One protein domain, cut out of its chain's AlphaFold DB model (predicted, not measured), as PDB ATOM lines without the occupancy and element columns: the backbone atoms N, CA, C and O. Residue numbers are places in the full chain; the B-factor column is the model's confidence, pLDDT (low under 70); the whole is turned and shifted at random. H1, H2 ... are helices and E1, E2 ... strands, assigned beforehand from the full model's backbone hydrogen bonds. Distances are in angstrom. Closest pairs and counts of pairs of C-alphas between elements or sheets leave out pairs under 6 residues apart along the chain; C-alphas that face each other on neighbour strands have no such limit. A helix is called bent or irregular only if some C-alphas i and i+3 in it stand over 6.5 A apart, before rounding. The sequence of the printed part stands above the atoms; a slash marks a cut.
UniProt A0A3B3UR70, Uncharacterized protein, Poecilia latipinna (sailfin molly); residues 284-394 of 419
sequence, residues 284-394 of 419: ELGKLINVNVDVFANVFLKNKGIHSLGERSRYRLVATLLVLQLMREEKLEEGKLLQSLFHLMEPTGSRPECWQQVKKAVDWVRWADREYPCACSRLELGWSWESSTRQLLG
ATOM      1  N   GLU A 284      33.909 -42.775  28.596       76.88
ATOM      2  CA  GLU A 284      33.956 -41.588  27.726       76.88
ATOM      3  C   GLU A 284      35.133 -40.663  28.053       76.88
ATOM      4  O   GLU A 284      35.808 -40.189  27.136       76.88
ATOM      5  N   LEU A 285      35.458 -40.474  29.339       77.38
ATOM      6  CA  LEU A 285      36.698 -39.794  29.721       77.38
ATOM      7  C   LEU A 285      37.927 -40.606  29.287       77.38
ATOM      8  O   LEU A 285      38.888 -40.024  28.793       77.38
ATOM      9  N   GLY A 286      37.885 -41.936  29.397       79.12
ATOM     10  CA  GLY A 286      38.943 -42.823  28.904       79.12
ATOM     11  C   GLY A 286      39.258 -42.611  27.424       79.12
ATOM     12  O   GLY A 286      40.404 -42.328  27.069       79.12
ATOM     13  N   LYS A 287      38.226 -42.648  26.569       78.50
ATOM     14  CA  LYS A 287      38.328 -42.315  25.136       78.50
ATOM     15  C   LYS A 287      38.932 -40.920  24.924       78.50
ATOM     16  O   LYS A 287      39.863 -40.779  24.138       78.50
ATOM     17  N   LEU A 288      38.439 -39.910  25.649       72.06
ATOM     18  CA  LEU A 288      38.883 -38.515  25.543       72.06
ATOM     19  C   LEU A 288      40.379 -38.330  25.848       72.06
ATOM     20  O   LEU A 288      41.076 -37.616  25.127       72.06
ATOM     21  N   ILE A 289      40.877 -38.971  26.906       74.38
ATOM     22  CA  ILE A 289      42.275 -38.827  27.339       74.38
ATOM     23  C   ILE A 289      43.226 -39.840  26.664       74.38
ATOM     24  O   ILE A 289      44.447 -39.706  26.777       74.38
ATOM     25  N   ASN A 290      42.675 -40.780  25.883       77.31
ATOM     26  CA  ASN A 290      43.318 -41.962  25.284       77.31
ATOM     27  C   ASN A 290      43.805 -43.018  26.297       77.31
ATOM     28  O   ASN A 290      44.750 -43.748  26.013       77.31
ATOM     29  N   VAL A 291      43.161 -43.120  27.466       77.88
ATOM     30  CA  VAL A 291      43.455 -44.149  28.479       77.88
ATOM     31  C   VAL A 291      42.423 -45.270  28.406       77.88
ATOM     32  O   VAL A 291      41.212 -45.038  28.443       77.88
ATOM     33  N   ASN A 292      42.902 -46.510  28.354       80.94
ATOM     34  CA  ASN A 292      42.089 -47.714  28.435       80.94
ATOM     35  C   ASN A 292      41.534 -47.896  29.860       80.94
ATOM     36  O   ASN A 292      42.127 -48.578  30.697       80.94
ATOM     37  N   VAL A 293      40.410 -47.228  30.141       79.19
ATOM     38  CA  VAL A 293      39.786 -47.179  31.472       79.19
ATOM     39  C   VAL A 293      39.429 -48.559  32.002       79.19
ATOM     40  O   VAL A 293      39.602 -48.773  33.191       79.19
ATOM     41  N   ASP A 294      39.037 -49.517  31.169       78.56
ATOM     42  CA  ASP A 294      38.693 -50.863  31.639       78.56
ATOM     43  C   ASP A 294      39.917 -51.579  32.239       78.56
ATOM     44  O   ASP A 294      39.879 -52.042  33.379       78.56
ATOM     45  N   VAL A 295      41.054 -51.570  31.534       79.31
ATOM     46  CA  VAL A 295      42.319 -52.126  32.049       79.31
ATOM     47  C   VAL A 295      42.824 -51.313  33.245       79.31
ATOM     48  O   VAL A 295      43.218 -51.875  34.271       79.31
ATOM     49  N   PHE A 296      42.769 -49.983  33.171       80.25
ATOM     50  CA  PHE A 296      43.270 -49.128  34.242       80.25
ATOM     51  C   PHE A 296      42.431 -49.218  35.524       80.25
ATOM     52  O   PHE A 296      42.986 -49.281  36.619       80.25
ATOM     53  N   ALA A 297      41.105 -49.255  35.414       78.12
ATOM     54  CA  ALA A 297      40.182 -49.223  36.540       78.12
ATOM     55  C   ALA A 297      39.920 -50.612  37.135       78.12
ATOM     56  O   ALA A 297      39.897 -50.751  38.364       78.12
ATOM     57  N   ASN A 298      39.748 -51.624  36.276       76.06
ATOM     58  CA  ASN A 298      39.279 -52.957  36.667       76.06
ATOM     59  C   ASN A 298      40.410 -53.987  36.788       76.06
ATOM     60  O   ASN A 298      40.216 -54.991  37.469       76.06
ATOM     61  N   VAL A 299      41.591 -53.723  36.209       78.12
ATOM     62  CA  VAL A 299      42.806 -54.525  36.444       78.12
ATOM     63  C   VAL A 299      43.767 -53.777  37.366       78.12
ATOM     64  O   VAL A 299      44.004 -54.230  38.483       78.12
ATOM     65  N   PHE A 300      44.292 -52.612  36.974       79.75
ATOM     66  CA  PHE A 300      45.356 -51.953  37.749       79.75
ATOM     67  C   PHE A 300      44.875 -51.330  39.072       79.75
ATOM     68  O   PHE A 300      45.296 -51.754  40.151       79.75
ATOM     69  N   LEU A 301      43.959 -50.358  39.020       79.69
ATOM     70  CA  LEU A 301      43.401 -49.709  40.213       79.69
ATOM     71  C   LEU A 301      42.522 -50.660  41.038       79.69
ATOM     72  O   LEU A 301      42.327 -50.405  42.225       79.69
ATOM     73  N   LYS A 302      42.043 -51.773  40.467       77.19
ATOM     74  CA  LYS A 302      41.471 -52.869  41.257       77.19
ATOM     75  C   LYS A 302      42.584 -53.578  42.029       77.19
ATOM     76  O   LYS A 302      42.587 -53.509  43.250       77.19
ATOM     77  N   ASN A 303      43.600 -54.128  41.362       74.88
ATOM     78  CA  ASN A 303      44.654 -54.915  42.019       74.88
ATOM     79  C   ASN A 303      45.550 -54.113  42.990       74.88
ATOM     80  O   ASN A 303      46.121 -54.704  43.904       74.88
ATOM     81  N   LYS A 304      45.684 -52.787  42.824       73.50
ATOM     82  CA  LYS A 304      46.504 -51.913  43.697       73.50
ATOM     83  C   LYS A 304      45.699 -50.952  44.588       73.50
ATOM     84  O   LYS A 304      46.229 -50.424  45.568       73.50
ATOM     85  N   GLY A 305      44.431 -50.690  44.267       60.47
ATOM     86  CA  GLY A 305      43.655 -49.609  44.888       60.47
ATOM     87  C   GLY A 305      42.753 -50.003  46.058       60.47
ATOM     88  O   GLY A 305      42.452 -49.127  46.875       60.47
ATOM     89  N   ILE A 306      42.346 -51.277  46.191       55.06
ATOM     90  CA  ILE A 306      41.399 -51.703  47.251       55.06
ATOM     91  C   ILE A 306      41.951 -51.404  48.652       55.06
ATOM     92  O   ILE A 306      41.255 -50.832  49.486       55.06
ATOM     93  N   HIS A 307      43.234 -51.702  48.881       53.97
ATOM     94  CA  HIS A 307      43.935 -51.460  50.151       53.97
ATOM     95  C   HIS A 307      44.388 -50.000  50.355       53.97
ATOM     96  O   HIS A 307      45.013 -49.676  51.371       53.97
ATOM     97  N   SER A 308      44.130 -49.116  49.384       57.88
ATOM     98  CA  SER A 308      44.821 -47.827  49.279       57.88
ATOM     99  C   SER A 308      43.907 -46.610  49.434       57.88
ATOM    100  O   SER A 308      44.273 -45.698  50.172       57.88
ATOM    101  N   LEU A 309      42.739 -46.593  48.777       59.84
ATOM    102  CA  LEU A 309      41.897 -45.385  48.661       59.84
ATOM    103  C   LEU A 309      40.375 -45.599  48.796       59.84
ATOM    104  O   LEU A 309      39.631 -44.625  48.739       59.84
ATOM    105  N   GLY A 310      39.884 -46.832  48.963       64.19
ATOM    106  CA  GLY A 310      38.439 -47.122  49.006       64.19
ATOM    107  C   GLY A 310      37.744 -47.113  47.632       64.19
ATOM    108  O   GLY A 310      38.324 -46.710  46.625       64.19
ATOM    109  N   GLU A 311      36.503 -47.610  47.575       61.69
ATOM    110  CA  GLU A 311      35.827 -48.014  46.325       61.69
ATOM    111  C   GLU A 311      35.592 -46.875  45.319       61.69
ATOM    112  O   GLU A 311      36.050 -46.948  44.181       61.69
ATOM    113  N   ARG A 312      34.891 -45.807  45.726       64.75
ATOM    114  CA  ARG A 312      34.544 -44.675  44.841       64.75
ATOM    115  C   ARG A 312      35.647 -43.615  44.762       64.75
ATOM    116  O   ARG A 312      35.890 -43.043  43.702       64.75
ATOM    117  N   SER A 313      36.333 -43.361  45.871       69.94
ATOM    118  CA  SER A 313      37.369 -42.330  46.012       69.94
ATOM    119  C   SER A 313      38.612 -42.607  45.160       69.94
ATOM    120  O   SER A 313      39.143 -41.667  44.563       69.94
ATOM    121  N   ARG A 314      39.033 -43.877  45.011       74.38
ATOM    122  CA  ARG A 314      40.214 -44.247  44.201       74.38
ATOM    123  C   ARG A 314      40.116 -43.783  42.746       74.38
ATOM    124  O   ARG A 314      41.078 -43.240  42.211       74.38
ATOM    125  N   TYR A 315      38.948 -43.937  42.123       79.44
ATOM    126  CA  TYR A 315      38.725 -43.532  40.733       79.44
ATOM    127  C   TYR A 315      38.587 -42.016  40.589       79.44
ATOM    128  O   TYR A 315      39.156 -41.436  39.666       79.44
ATOM    129  N   ARG A 316      37.877 -41.373  41.524       85.75
ATOM    130  CA  ARG A 316      37.611 -39.926  41.507       85.75
ATOM    131  C   ARG A 316      38.882 -39.087  41.651       85.75
ATOM    132  O   ARG A 316      39.049 -38.103  40.929       85.75
ATOM    133  N   LEU A 317      39.809 -39.499  42.524       86.69
ATOM    134  CA  LEU A 317      41.097 -38.816  42.684       86.69
ATOM    135  C   LEU A 317      41.927 -38.883  41.399       86.69
ATOM    136  O   LEU A 317      42.365 -37.853  40.888       86.69
ATOM    137  N   VAL A 318      42.097 -40.085  40.842       86.12
ATOM    138  CA  VAL A 318      42.945 -40.280  39.661       86.12
ATOM    139  C   VAL A 318      42.324 -39.646  38.409       86.12
ATOM    140  O   VAL A 318      43.044 -38.993  37.659       86.12
ATOM    141  N   ALA A 319      41.005 -39.742  38.206       87.50
ATOM    142  CA  ALA A 319      40.317 -39.062  37.103       87.50
ATOM    143  C   ALA A 319      40.473 -37.536  37.174       87.50
ATOM    144  O   ALA A 319      40.840 -36.908  36.182       87.50
ATOM    145  N   THR A 320      40.262 -36.944  38.353       89.19
ATOM    146  CA  THR A 320      40.398 -35.494  38.556       89.19
ATOM    147  C   THR A 320      41.832 -35.022  38.303       89.19
ATOM    148  O   THR A 320      42.041 -34.045  37.586       89.19
ATOM    149  N   LEU A 321      42.836 -35.748  38.809       90.06
ATOM    150  CA  LEU A 321      44.250 -35.445  38.559       90.06
ATOM    151  C   LEU A 321      44.640 -35.588  37.076       90.06
ATOM    152  O   LEU A 321      45.391 -34.757  36.565       90.06
ATOM    153  N   LEU A 322      44.112 -36.597  36.372       87.94
ATOM    154  CA  LEU A 322      44.324 -36.774  34.930       87.94
ATOM    155  C   LEU A 322      43.716 -35.624  34.118       87.94
ATOM    156  O   LEU A 322      44.381 -35.115  33.217       87.94
ATOM    157  N   VAL A 323      42.500 -35.175  34.449       87.00
ATOM    158  CA  VAL A 323      41.891 -34.009  33.788       87.00
ATOM    159  C   VAL A 323      42.715 -32.750  34.056       87.00
ATOM    160  O   VAL A 323      43.090 -32.074  33.101       87.00
ATOM    161  N   LEU A 324      43.079 -32.460  35.310       89.75
ATOM    162  CA  LEU A 324      43.878 -31.275  35.658       89.75
ATOM    163  C   LEU A 324      45.253 -31.257  34.957       89.75
ATOM    164  O   LEU A 324      45.655 -30.215  34.433       89.75
ATOM    165  N   GLN A 325      45.951 -32.398  34.875       90.06
ATOM    166  CA  GLN A 325      47.217 -32.489  34.133       90.06
ATOM    167  C   GLN A 325      47.012 -32.262  32.631       90.06
ATOM    168  O   GLN A 325      47.810 -31.572  31.994       90.06
ATOM    169  N   LEU A 326      45.943 -32.812  32.060       84.00
ATOM    170  CA  LEU A 326      45.657 -32.685  30.637       84.00
ATOM    171  C   LEU A 326      45.206 -31.260  30.262       84.00
ATOM    172  O   LEU A 326      45.618 -30.751  29.224       84.00
ATOM    173  N   MET A 327      44.455 -30.567  31.130       84.44
ATOM    174  CA  MET A 327      44.113 -29.146  30.954       84.44
ATOM    175  C   MET A 327      45.365 -28.255  30.902       84.44
ATOM    176  O   MET A 327      45.412 -27.318  30.099       84.44
ATOM    177  N   ARG A 328      46.384 -28.550  31.725       85.38
ATOM    178  CA  ARG A 328      47.702 -27.897  31.655       85.38
ATOM    179  C   ARG A 328      48.407 -28.184  30.332       85.38
ATOM    180  O   ARG A 328      48.880 -27.245  29.698       85.38
ATOM    181  N   GLU A 329      48.529 -29.453  29.947       84.50
ATOM    182  CA  GLU A 329      49.387 -29.847  28.818       84.50
ATOM    183  C   GLU A 329      48.815 -29.389  27.467       84.50
ATOM    184  O   GLU A 329      49.543 -28.887  26.612       84.50
ATOM    185  N   GLU A 330      47.485 -29.417  27.331       79.94
ATOM    186  CA  GLU A 330      46.734 -28.813  26.216       79.94
ATOM    187  C   GLU A 330      46.653 -27.270  26.310       79.94
ATOM    188  O   GLU A 330      46.001 -26.623  25.489       79.94
ATOM    189  N   LYS A 331      47.308 -26.666  27.315       80.12
ATOM    190  CA  LYS A 331      47.460 -25.214  27.535       80.12
ATOM    191  C   LYS A 331      46.135 -24.447  27.477       80.12
ATOM    192  O   LYS A 331      46.058 -23.364  26.892       80.12
ATOM    193  N   LEU A 332      45.096 -24.994  28.111       81.25
ATOM    194  CA  LEU A 332      43.823 -24.297  28.323       81.25
ATOM    195  C   LEU A 332      44.030 -23.062  29.213       81.25
ATOM    196  O   LEU A 332      44.993 -23.008  29.976       81.25
ATOM    197  N   GLU A 333      43.152 -22.061  29.132       81.12
ATOM    198  CA  GLU A 333      43.345 -20.785  29.848       81.12
ATOM    199  C   GLU A 333      43.380 -20.979  31.374       81.12
ATOM    200  O   GLU A 333      44.147 -20.330  32.082       81.12
ATOM    201  N   GLU A 334      42.628 -21.956  31.869       80.12
ATOM    202  CA  GLU A 334      42.600 -22.396  33.262       80.12
ATOM    203  C   GLU A 334      43.773 -23.326  33.586       80.12
ATOM    204  O   GLU A 334      44.344 -23.262  34.674       80.12
ATOM    205  N   GLY A 335      44.194 -24.139  32.614       80.88
ATOM    206  CA  GLY A 335      45.380 -24.990  32.711       80.88
ATOM    207  C   GLY A 335      46.681 -24.197  32.858       80.88
ATOM    208  O   GLY A 335      47.566 -24.612  33.604       80.88
ATOM    209  N   LYS A 336      46.775 -23.018  32.227       84.50
ATOM    210  CA  LYS A 336      47.884 -22.057  32.402       84.50
ATOM    211  C   LYS A 336      47.962 -21.492  33.824       84.50
ATOM    212  O   LYS A 336      49.039 -21.086  34.253       84.50
ATOM    213  N   LEU A 337      46.843 -21.458  34.552       85.19
ATOM    214  CA  LEU A 337      46.780 -20.972  35.934       85.19
ATOM    215  C   LEU A 337      47.152 -22.063  36.955       85.19
ATOM    216  O   LEU A 337      47.414 -21.738  38.113       85.19
ATOM    217  N   LEU A 338      47.217 -23.342  36.563       85.94
ATOM    218  CA  LEU A 338      47.696 -24.432  37.421       85.94
ATOM    219  C   LEU A 338      49.233 -24.412  37.510       85.94
ATOM    220  O   LEU A 338      49.919 -24.930  36.626       85.94
ATOM    221  N   GLN A 339      49.792 -23.885  38.606       84.69
ATOM    222  CA  GLN A 339      51.228 -24.000  38.922       84.69
ATOM    223  C   GLN A 339      51.617 -25.399  39.424       84.69
ATOM    224  O   GLN A 339      52.731 -25.859  39.178       84.69
ATOM    225  N   SER A 340      50.685 -26.133  40.030       87.19
ATOM    226  CA  SER A 340      50.752 -27.595  40.177       87.19
ATOM    227  C   SER A 340      49.347 -28.189  40.115       87.19
ATOM    228  O   SER A 340      48.363 -27.453  40.217       87.19
ATOM    229  N   LEU A 341      49.235 -29.518  40.032       86.38
ATOM    230  CA  LEU A 341      47.950 -30.223  40.208       86.38
ATOM    231  C   LEU A 341      47.250 -29.892  41.546       86.38
ATOM    232  O   LEU A 341      46.045 -30.078  41.684       86.38
ATOM    233  N   PHE A 342      48.005 -29.355  42.510       87.25
ATOM    234  CA  PHE A 342      47.565 -28.943  43.843       87.25
ATOM    235  C   PHE A 342      47.636 -27.416  44.042       87.25
ATOM    236  O   PHE A 342      47.567 -26.937  45.181       87.25
ATOM    237  N   HIS A 343      47.820 -26.622  42.982       87.31
ATOM    238  CA  HIS A 343      47.936 -25.166  43.084       87.31
ATOM    239  C   HIS A 343      47.441 -24.437  41.831       87.31
ATOM    240  O   HIS A 343      48.181 -24.250  40.867       87.31
ATOM    241  N   LEU A 344      46.198 -23.955  41.898       89.12
ATOM    242  CA  LEU A 344      45.624 -22.985  40.970       89.12
ATOM    243  C   LEU A 344      45.938 -21.560  41.444       89.12
ATOM    244  O   LEU A 344      45.701 -21.231  42.607       89.12
ATOM    245  N   MET A 345      46.453 -20.725  40.544       85.19
ATOM    246  CA  MET A 345      46.711 -19.307  40.775       85.19
ATOM    247  C   MET A 345      45.432 -18.478  40.573       85.19
ATOM    248  O   MET A 345      44.615 -18.772  39.696       85.19
ATOM    249  N   GLU A 346      45.260 -17.429  41.378       83.12
ATOM    250  CA  GLU A 346      44.140 -16.491  41.244       83.12
ATOM    251  C   GLU A 346      44.358 -15.591  40.004       83.12
ATOM    252  O   GLU A 346      45.443 -15.017  39.862       83.12
ATOM    253  N   PRO A 347      43.394 -15.484  39.067       80.00
ATOM    254  CA  PRO A 347      43.587 -14.759  37.816       80.00
ATOM    255  C   PRO A 347      43.599 -13.248  38.058       80.00
ATOM    256  O   PRO A 347      42.664 -12.684  38.617       80.00
ATOM    257  N   THR A 348      44.637 -12.575  37.567       73.38
ATOM    258  CA  THR A 348      44.854 -11.122  37.695       73.38
ATOM    259  C   THR A 348      44.088 -10.278  36.663       73.38
ATOM    260  O   THR A 348      44.406  -9.110  36.455       73.38
ATOM    261  N   GLY A 349      43.084 -10.858  36.001       73.81
ATOM    262  CA  GLY A 349      42.299 -10.238  34.932       73.81
ATOM    263  C   GLY A 349      40.898 -10.845  34.844       73.81
ATOM    264  O   GLY A 349      40.352 -11.300  35.847       73.81
ATOM    265  N   SER A 350      40.307 -10.887  33.646       68.06
ATOM    266  CA  SER A 350      39.017 -11.553  33.426       68.06
ATOM    267  C   SER A 350      39.094 -13.029  33.832       68.06
ATOM    268  O   SER A 350      39.874 -13.791  33.254       68.06
ATOM    269  N   ARG A 351      38.287 -13.441  34.815       72.38
ATOM    270  CA  ARG A 351      38.199 -14.841  35.247       72.38
ATOM    271  C   ARG A 351      37.714 -15.724  34.077       72.38
ATOM    272  O   ARG A 351      36.665 -15.411  33.518       72.38
ATOM    273  N   PRO A 352      38.404 -16.834  33.749       73.62
ATOM    274  CA  PRO A 352      37.898 -17.810  32.786       73.62
ATOM    275  C   PRO A 352      36.606 -18.489  33.264       73.62
ATOM    276  O   PRO A 352      36.414 -18.711  34.460       73.62
ATOM    277  N   GLU A 353      35.738 -18.858  32.326       70.12
ATOM    278  CA  GLU A 353      34.354 -19.268  32.598       70.12
ATOM    279  C   GLU A 353      34.239 -20.508  33.507       70.12
ATOM    280  O   GLU A 353      33.419 -20.517  34.421       70.12
ATOM    281  N   CYS A 354      35.118 -21.507  33.346       74.75
ATOM    282  CA  CYS A 354      35.131 -22.719  34.180       74.75
ATOM    283  C   CYS A 354      36.106 -22.664  35.378       74.75
ATOM    284  O   CYS A 354      36.320 -23.665  36.071       74.75
ATOM    285  N   TRP A 355      36.726 -21.507  35.653       83.25
ATOM    286  CA  TRP A 355      37.778 -21.392  36.673       83.25
ATOM    287  C   TRP A 355      37.290 -21.731  38.089       83.25
ATOM    288  O   TRP A 355      38.050 -22.284  38.883       83.25
ATOM    289  N   GLN A 356      36.026 -21.436  38.419       82.75
ATOM    290  CA  GLN A 356      35.451 -21.770  39.731       82.75
ATOM    291  C   GLN A 356      35.420 -23.281  39.965       82.75
ATOM    292  O   GLN A 356      35.701 -23.740  41.069       82.75
ATOM    293  N   GLN A 357      35.121 -24.054  38.928       81.31
ATOM    294  CA  GLN A 357      35.028 -25.505  38.989       81.31
ATOM    295  C   GLN A 357      36.416 -26.152  38.969       81.31
ATOM    296  O   GLN A 357      36.659 -27.092  39.722       81.31
ATOM    297  N   VAL A 358      37.372 -25.581  38.226       85.25
ATOM    298  CA  VAL A 358      38.795 -25.951  38.350       85.25
ATOM    299  C   VAL A 358      39.307 -25.664  39.773       85.25
ATOM    300  O   VAL A 358      40.028 -26.492  40.330       85.25
ATOM    301  N   LYS A 359      38.887 -24.561  40.416       86.44
ATOM    302  CA  LYS A 359      39.198 -24.286  41.834       86.44
ATOM    303  C   LYS A 359      38.554 -25.306  42.773       86.44
ATOM    304  O   LYS A 359      39.284 -25.904  43.559       86.44
ATOM    305  N   LYS A 360      37.241 -25.565  42.646       87.50
ATOM    306  CA  LYS A 360      36.535 -26.632  43.388       87.50
ATOM    307  C   LYS A 360      37.304 -27.955  43.297       87.50
ATOM    308  O   LYS A 360      37.538 -28.585  44.322       87.50
ATOM    309  N   ALA A 361      37.752 -28.334  42.099       88.81
ATOM    310  CA  ALA A 361      38.471 -29.580  41.866       88.81
ATOM    311  C   ALA A 361      39.888 -29.613  42.449       88.81
ATOM    312  O   ALA A 361      40.277 -30.626  43.028       88.81
ATOM    313  N   VAL A 362      40.652 -28.522  42.368       89.94
ATOM    314  CA  VAL A 362      41.970 -28.433  43.021       89.94
ATOM    315  C   VAL A 362      41.836 -28.466  44.546       89.94
ATOM    316  O   VAL A 362      42.634 -29.125  45.213       89.94
ATOM    317  N   ASP A 363      40.822 -27.813  45.114       88.88
ATOM    318  CA  ASP A 363      40.566 -27.833  46.558       88.88
ATOM    319  C   ASP A 363      40.007 -29.188  47.042       88.88
ATOM    320  O   ASP A 363      40.415 -29.668  48.103       88.88
ATOM    321  N   TRP A 364      39.195 -29.880  46.235       89.75
ATOM    322  CA  TRP A 364      38.784 -31.266  46.495       89.75
ATOM    323  C   TRP A 364      39.964 -32.249  46.409       89.75
ATOM    324  O   TRP A 364      40.138 -33.082  47.299       89.75
ATOM    325  N   VAL A 365      40.839 -32.115  45.407       88.94
ATOM    326  CA  VAL A 365      42.081 -32.906  45.277       88.94
ATOM    327  C   VAL A 365      43.021 -32.679  46.463       88.94
ATOM    328  O   VAL A 365      43.581 -33.639  46.993       88.94
ATOM    329  N   ARG A 366      43.167 -31.432  46.930       88.69
ATOM    330  CA  ARG A 366      43.928 -31.094  48.148       88.69
ATOM    331  C   ARG A 366      43.354 -31.749  49.402       88.69
ATOM    332  O   ARG A 366      44.125 -32.070  50.303       88.69
ATOM    333  N   TRP A 367      42.036 -31.907  49.491       88.50
ATOM    334  CA  TRP A 367      41.401 -32.647  50.580       88.50
ATOM    335  C   TRP A 367      41.657 -34.157  50.442       88.50
ATOM    336  O   TRP A 367      42.159 -34.776  51.377       88.50
ATOM    337  N   ALA A 368      41.429 -34.732  49.260       85.06
ATOM    338  CA  ALA A 368      41.583 -36.166  49.018       85.06
ATOM    339  C   ALA A 368      43.035 -36.671  49.180       85.06
ATOM    340  O   ALA A 368      43.244 -37.751  49.723       85.06
ATOM    341  N   ASP A 369      44.053 -35.903  48.776       84.50
ATOM    342  CA  ASP A 369      45.467 -36.288  48.968       84.50
ATOM    343  C   ASP A 369      45.915 -36.196  50.445       84.50
ATOM    344  O   ASP A 369      46.809 -36.926  50.873       84.50
ATOM    345  N   ARG A 370      45.240 -35.366  51.260       85.12
ATOM    346  CA  ARG A 370      45.412 -35.346  52.727       85.12
ATOM    347  C   ARG A 370      44.725 -36.522  53.416       85.12
ATOM    348  O   ARG A 370      45.268 -37.029  54.392       85.12
ATOM    349  N   GLU A 371      43.561 -36.935  52.918       83.31
ATOM    350  CA  GLU A 371      42.818 -38.105  53.410       83.31
ATOM    351  C   GLU A 371      43.549 -39.417  53.067       83.31
ATOM    352  O   GLU A 371      43.576 -40.361  53.858       83.31
ATOM    353  N   TYR A 372      44.216 -39.461  51.907       77.88
ATOM    354  CA  TYR A 372      44.962 -40.621  51.415       77.88
ATOM    355  C   TYR A 372      46.462 -40.312  51.236       77.88
ATOM    356  O   TYR A 372      46.976 -40.349  50.112       77.88
ATOM    357  N   PRO A 373      47.212 -40.055  52.328       75.50
ATOM    358  CA  PRO A 373      48.625 -39.713  52.240       75.50
ATOM    359  C   PRO A 373      49.432 -40.825  51.559       75.50
ATOM    360  O   PRO A 373      49.188 -42.025  51.742       75.50
ATOM    361  N   CYS A 374      50.411 -40.406  50.754       76.00
ATOM    362  CA  CYS A 374      51.249 -41.272  49.921       76.00
ATOM    363  C   CYS A 374      50.467 -42.150  48.916       76.00
ATOM    364  O   CYS A 374      50.998 -43.166  48.463       76.00
ATOM    365  N   ALA A 375      49.238 -41.776  48.533       80.94
ATOM    366  CA  ALA A 375      48.414 -42.514  47.568       80.94
ATOM    367  C   ALA A 375      49.142 -42.847  46.251       80.94
ATOM    368  O   ALA A 375      49.063 -43.985  45.795       80.94
ATOM    369  N   CYS A 376      49.910 -41.908  45.685       77.94
ATOM    370  CA  CYS A 376      50.721 -42.136  44.481       77.94
ATOM    371  C   CYS A 376      51.689 -43.330  44.636       77.94
ATOM    372  O   CYS A 376      51.778 -44.184  43.752       77.94
ATOM    373  N   SER A 377      52.359 -43.430  45.788       80.25
ATOM    374  CA  SER A 377      53.284 -44.524  46.111       80.25
ATOM    375  C   SER A 377      52.550 -45.825  46.455       80.25
ATOM    376  O   SER A 377      52.997 -46.896  46.058       80.25
ATOM    377  N   ARG A 378      51.411 -45.745  47.161       79.06
ATOM    378  CA  ARG A 378      50.574 -46.905  47.545       79.06
ATOM    379  C   ARG A 378      49.868 -47.562  46.356       79.06
ATOM    380  O   ARG A 378      49.596 -48.754  46.398       79.06
ATOM    381  N   LEU A 379      49.583 -46.793  45.305       77.94
ATOM    382  CA  LEU A 379      49.120 -47.305  44.013       77.94
ATOM    383  C   LEU A 379      50.271 -47.787  43.112       77.94
ATOM    384  O   LEU A 379      49.999 -48.267  42.019       77.94
ATOM    385  N   GLU A 380      51.532 -47.633  43.533       79.25
ATOM    386  CA  GLU A 380      52.741 -47.919  42.739       79.25
ATOM    387  C   GLU A 380      52.801 -47.171  41.386       79.25
ATOM    388  O   GLU A 380      53.484 -47.597  40.457       79.25
ATOM    389  N   LEU A 381      52.109 -46.029  41.275       75.75
ATOM    390  CA  LEU A 381      52.063 -45.211  40.055       75.75
ATOM    391  C   LEU A 381      53.405 -44.535  39.746       75.75
ATOM    392  O   LEU A 381      53.775 -44.379  38.584       75.75
ATOM    393  N   GLY A 382      54.121 -44.117  40.791       74.00
ATOM    394  CA  GLY A 382      55.367 -43.372  40.671       74.00
ATOM    395  C   GLY A 382      55.691 -42.560  41.923       74.00
ATOM    396  O   GLY A 382      55.052 -42.695  42.965       74.00
ATOM    397  N   TRP A 383      56.706 -41.700  41.812       69.25
ATOM    398  CA  TRP A 383      57.206 -40.875  42.921       69.25
ATOM    399  C   TRP A 383      56.394 -39.589  43.142       69.25
ATOM    400  O   TRP A 383      56.453 -39.001  44.217       69.25
ATOM    401  N   SER A 384      55.653 -39.127  42.129       83.81
ATOM    402  CA  SER A 384      54.792 -37.946  42.220       83.81
ATOM    403  C   SER A 384      53.573 -38.073  41.307       83.81
ATOM    404  O   SER A 384      53.647 -38.693  40.241       83.81
ATOM    405  N   TRP A 385      52.460 -37.446  41.694       86.81
ATOM    406  CA  TRP A 385      51.256 -37.371  40.862       86.81
ATOM    407  C   TRP A 385      51.501 -36.634  39.535       86.81
ATOM    408  O   TRP A 385      50.987 -37.050  38.503       86.81
ATOM    409  N   GLU A 386      52.327 -35.584  39.545       87.19
ATOM    410  CA  GLU A 386      52.746 -34.818  38.359       87.19
ATOM    411  C   GLU A 386      53.395 -35.704  37.278       87.19
ATOM    412  O   GLU A 386      52.942 -35.708  36.136       87.19
ATOM    413  N   SER A 387      54.416 -36.495  37.633       84.06
ATOM    414  CA  SER A 387      55.043 -37.449  36.701       84.06
ATOM    415  C   SER A 387      54.084 -38.574  36.311       84.06
ATOM    416  O   SER A 387      53.929 -38.890  35.135       84.06
ATOM    417  N   SER A 388      53.390 -39.158  37.293       83.88
ATOM    418  CA  SER A 388      52.518 -40.320  37.068       83.88
ATOM    419  C   SER A 388      51.374 -40.006  36.104       83.88
ATOM    420  O   SER A 388      51.097 -40.784  35.197       83.88
ATOM    421  N   THR A 389      50.728 -38.845  36.247       87.31
ATOM    422  CA  THR A 389      49.670 -38.399  35.326       87.31
ATOM    423  C   THR A 389      50.204 -38.106  33.926       87.31
ATOM    424  O   THR A 389      49.566 -38.513  32.957       87.31
ATOM    425  N   ARG A 390      51.386 -37.487  33.776       85.75
ATOM    426  CA  ARG A 390      52.013 -37.304  32.452       85.75
ATOM    427  C   ARG A 390      52.374 -38.631  31.785       85.75
ATOM    428  O   ARG A 390      52.153 -38.769  30.584       85.75
ATOM    429  N   GLN A 391      52.852 -39.613  32.548       83.56
ATOM    430  CA  GLN A 391      53.125 -40.967  32.060       83.56
ATOM    431  C   GLN A 391      51.838 -41.696  31.634       83.56
ATOM    432  O   GLN A 391      51.779 -42.239  30.531       83.56
ATOM    433  N   LEU A 392      50.773 -41.638  32.443       81.00
ATOM    434  CA  LEU A 392      49.455 -42.205  32.115       81.00
ATOM    435  C   LEU A 392      48.843 -41.592  30.842       81.00
ATOM    436  O   LEU A 392      48.281 -42.313  30.019       81.00
ATOM    437  N   LEU A 393      48.973 -40.274  30.664       80.38
ATOM    438  CA  LEU A 393      48.465 -39.537  29.498       80.38
ATOM    439  C   LEU A 393      49.340 -39.683  28.235       80.38
ATOM    440  O   LEU A 393      48.899 -39.288  27.154       80.38
ATOM    441  N   GLY A 394      50.542 -40.260  28.358       76.12
ATOM    442  CA  GLY A 394      51.484 -40.487  27.256       76.12
ATOM    443  C   GLY A 394      52.430 -39.317  26.943       76.12
ATOM    444  O   GLY A 394      53.137 -39.368  25.940       76.12
TER     445      GLY A 394
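This is residues 284 to 394 of the 419 residues of an uncharacterized protein of Poecilia latipinna (sailfin molly) (UniProt A0A3B3UR70). One helix, H3, runs through the middle, and three helices pack on it crosswise: the kinked H2 near its start, H4 and H6 on different sides. The link between E1 and H4 reaches far out at one end of the long axis, to Gly 349. The printed part has 111 residues, with named elements in the order H1, H2, H3, E1, H4, H5, H6, mostly helix. It is compact, with a radius of gyration of the C-alphas of 14.0 A, yet elongated, spanning 45 by 29 by 23 A.

H1, residues 284 to 289, is close to but not clearly touching H2, residues 293 to 309; C-alphas 286 and 293 are closest, 5.1 A apart. H2 kinks by 63 degrees near residue 303 and is only just irregular, C-alphas 304 and 307 being 7.0 A apart. The hub H3, residues 313 to 329, touches H2 with residues 314 to 315 alone, closest C-alphas 305 and 314 at 6.4 A, a steep tilt of 59 degrees, opposite ways. E1, residues 338 to 340, pairs with no named strand, but antiparallel with residues 343 to 344. H4, residues 355 to 371, touches H3 at a steep tilt of 46 degrees, opposite ways, closest C-alphas 317 and 365 at 6.5 A. H5, residues 375 to 378, touches H2, closest C-alphas 308 and 378 at 6.1 A. H6, residues 385 to 393, touches H3 about perpendicular at 80 degrees, closest C-alphas 322 and 389 at 5.6 A. Every O i to N i+4 pair is within hydrogen-bond range in H1 and H6, 7 of 13 in H2, 12 of 13 in H3 and in H4; H5 is too short for one.

H1 begins at C-alpha 284 (33.956, -41.588, 27.726). H2 measures 17.4 A from first to last C-alpha, H3 24.4 A and H4 24.2 A. H6 ends at C-alpha 393 (48.465, -39.537, 29.498).

The C-alphas farthest apart, of Asn 303 and Gly 349, are 45.3 A apart. The printed part has no cut; the link from E1 to H4 is long. Residues 305 to 313, 350 and 383 are under pLDDT 70.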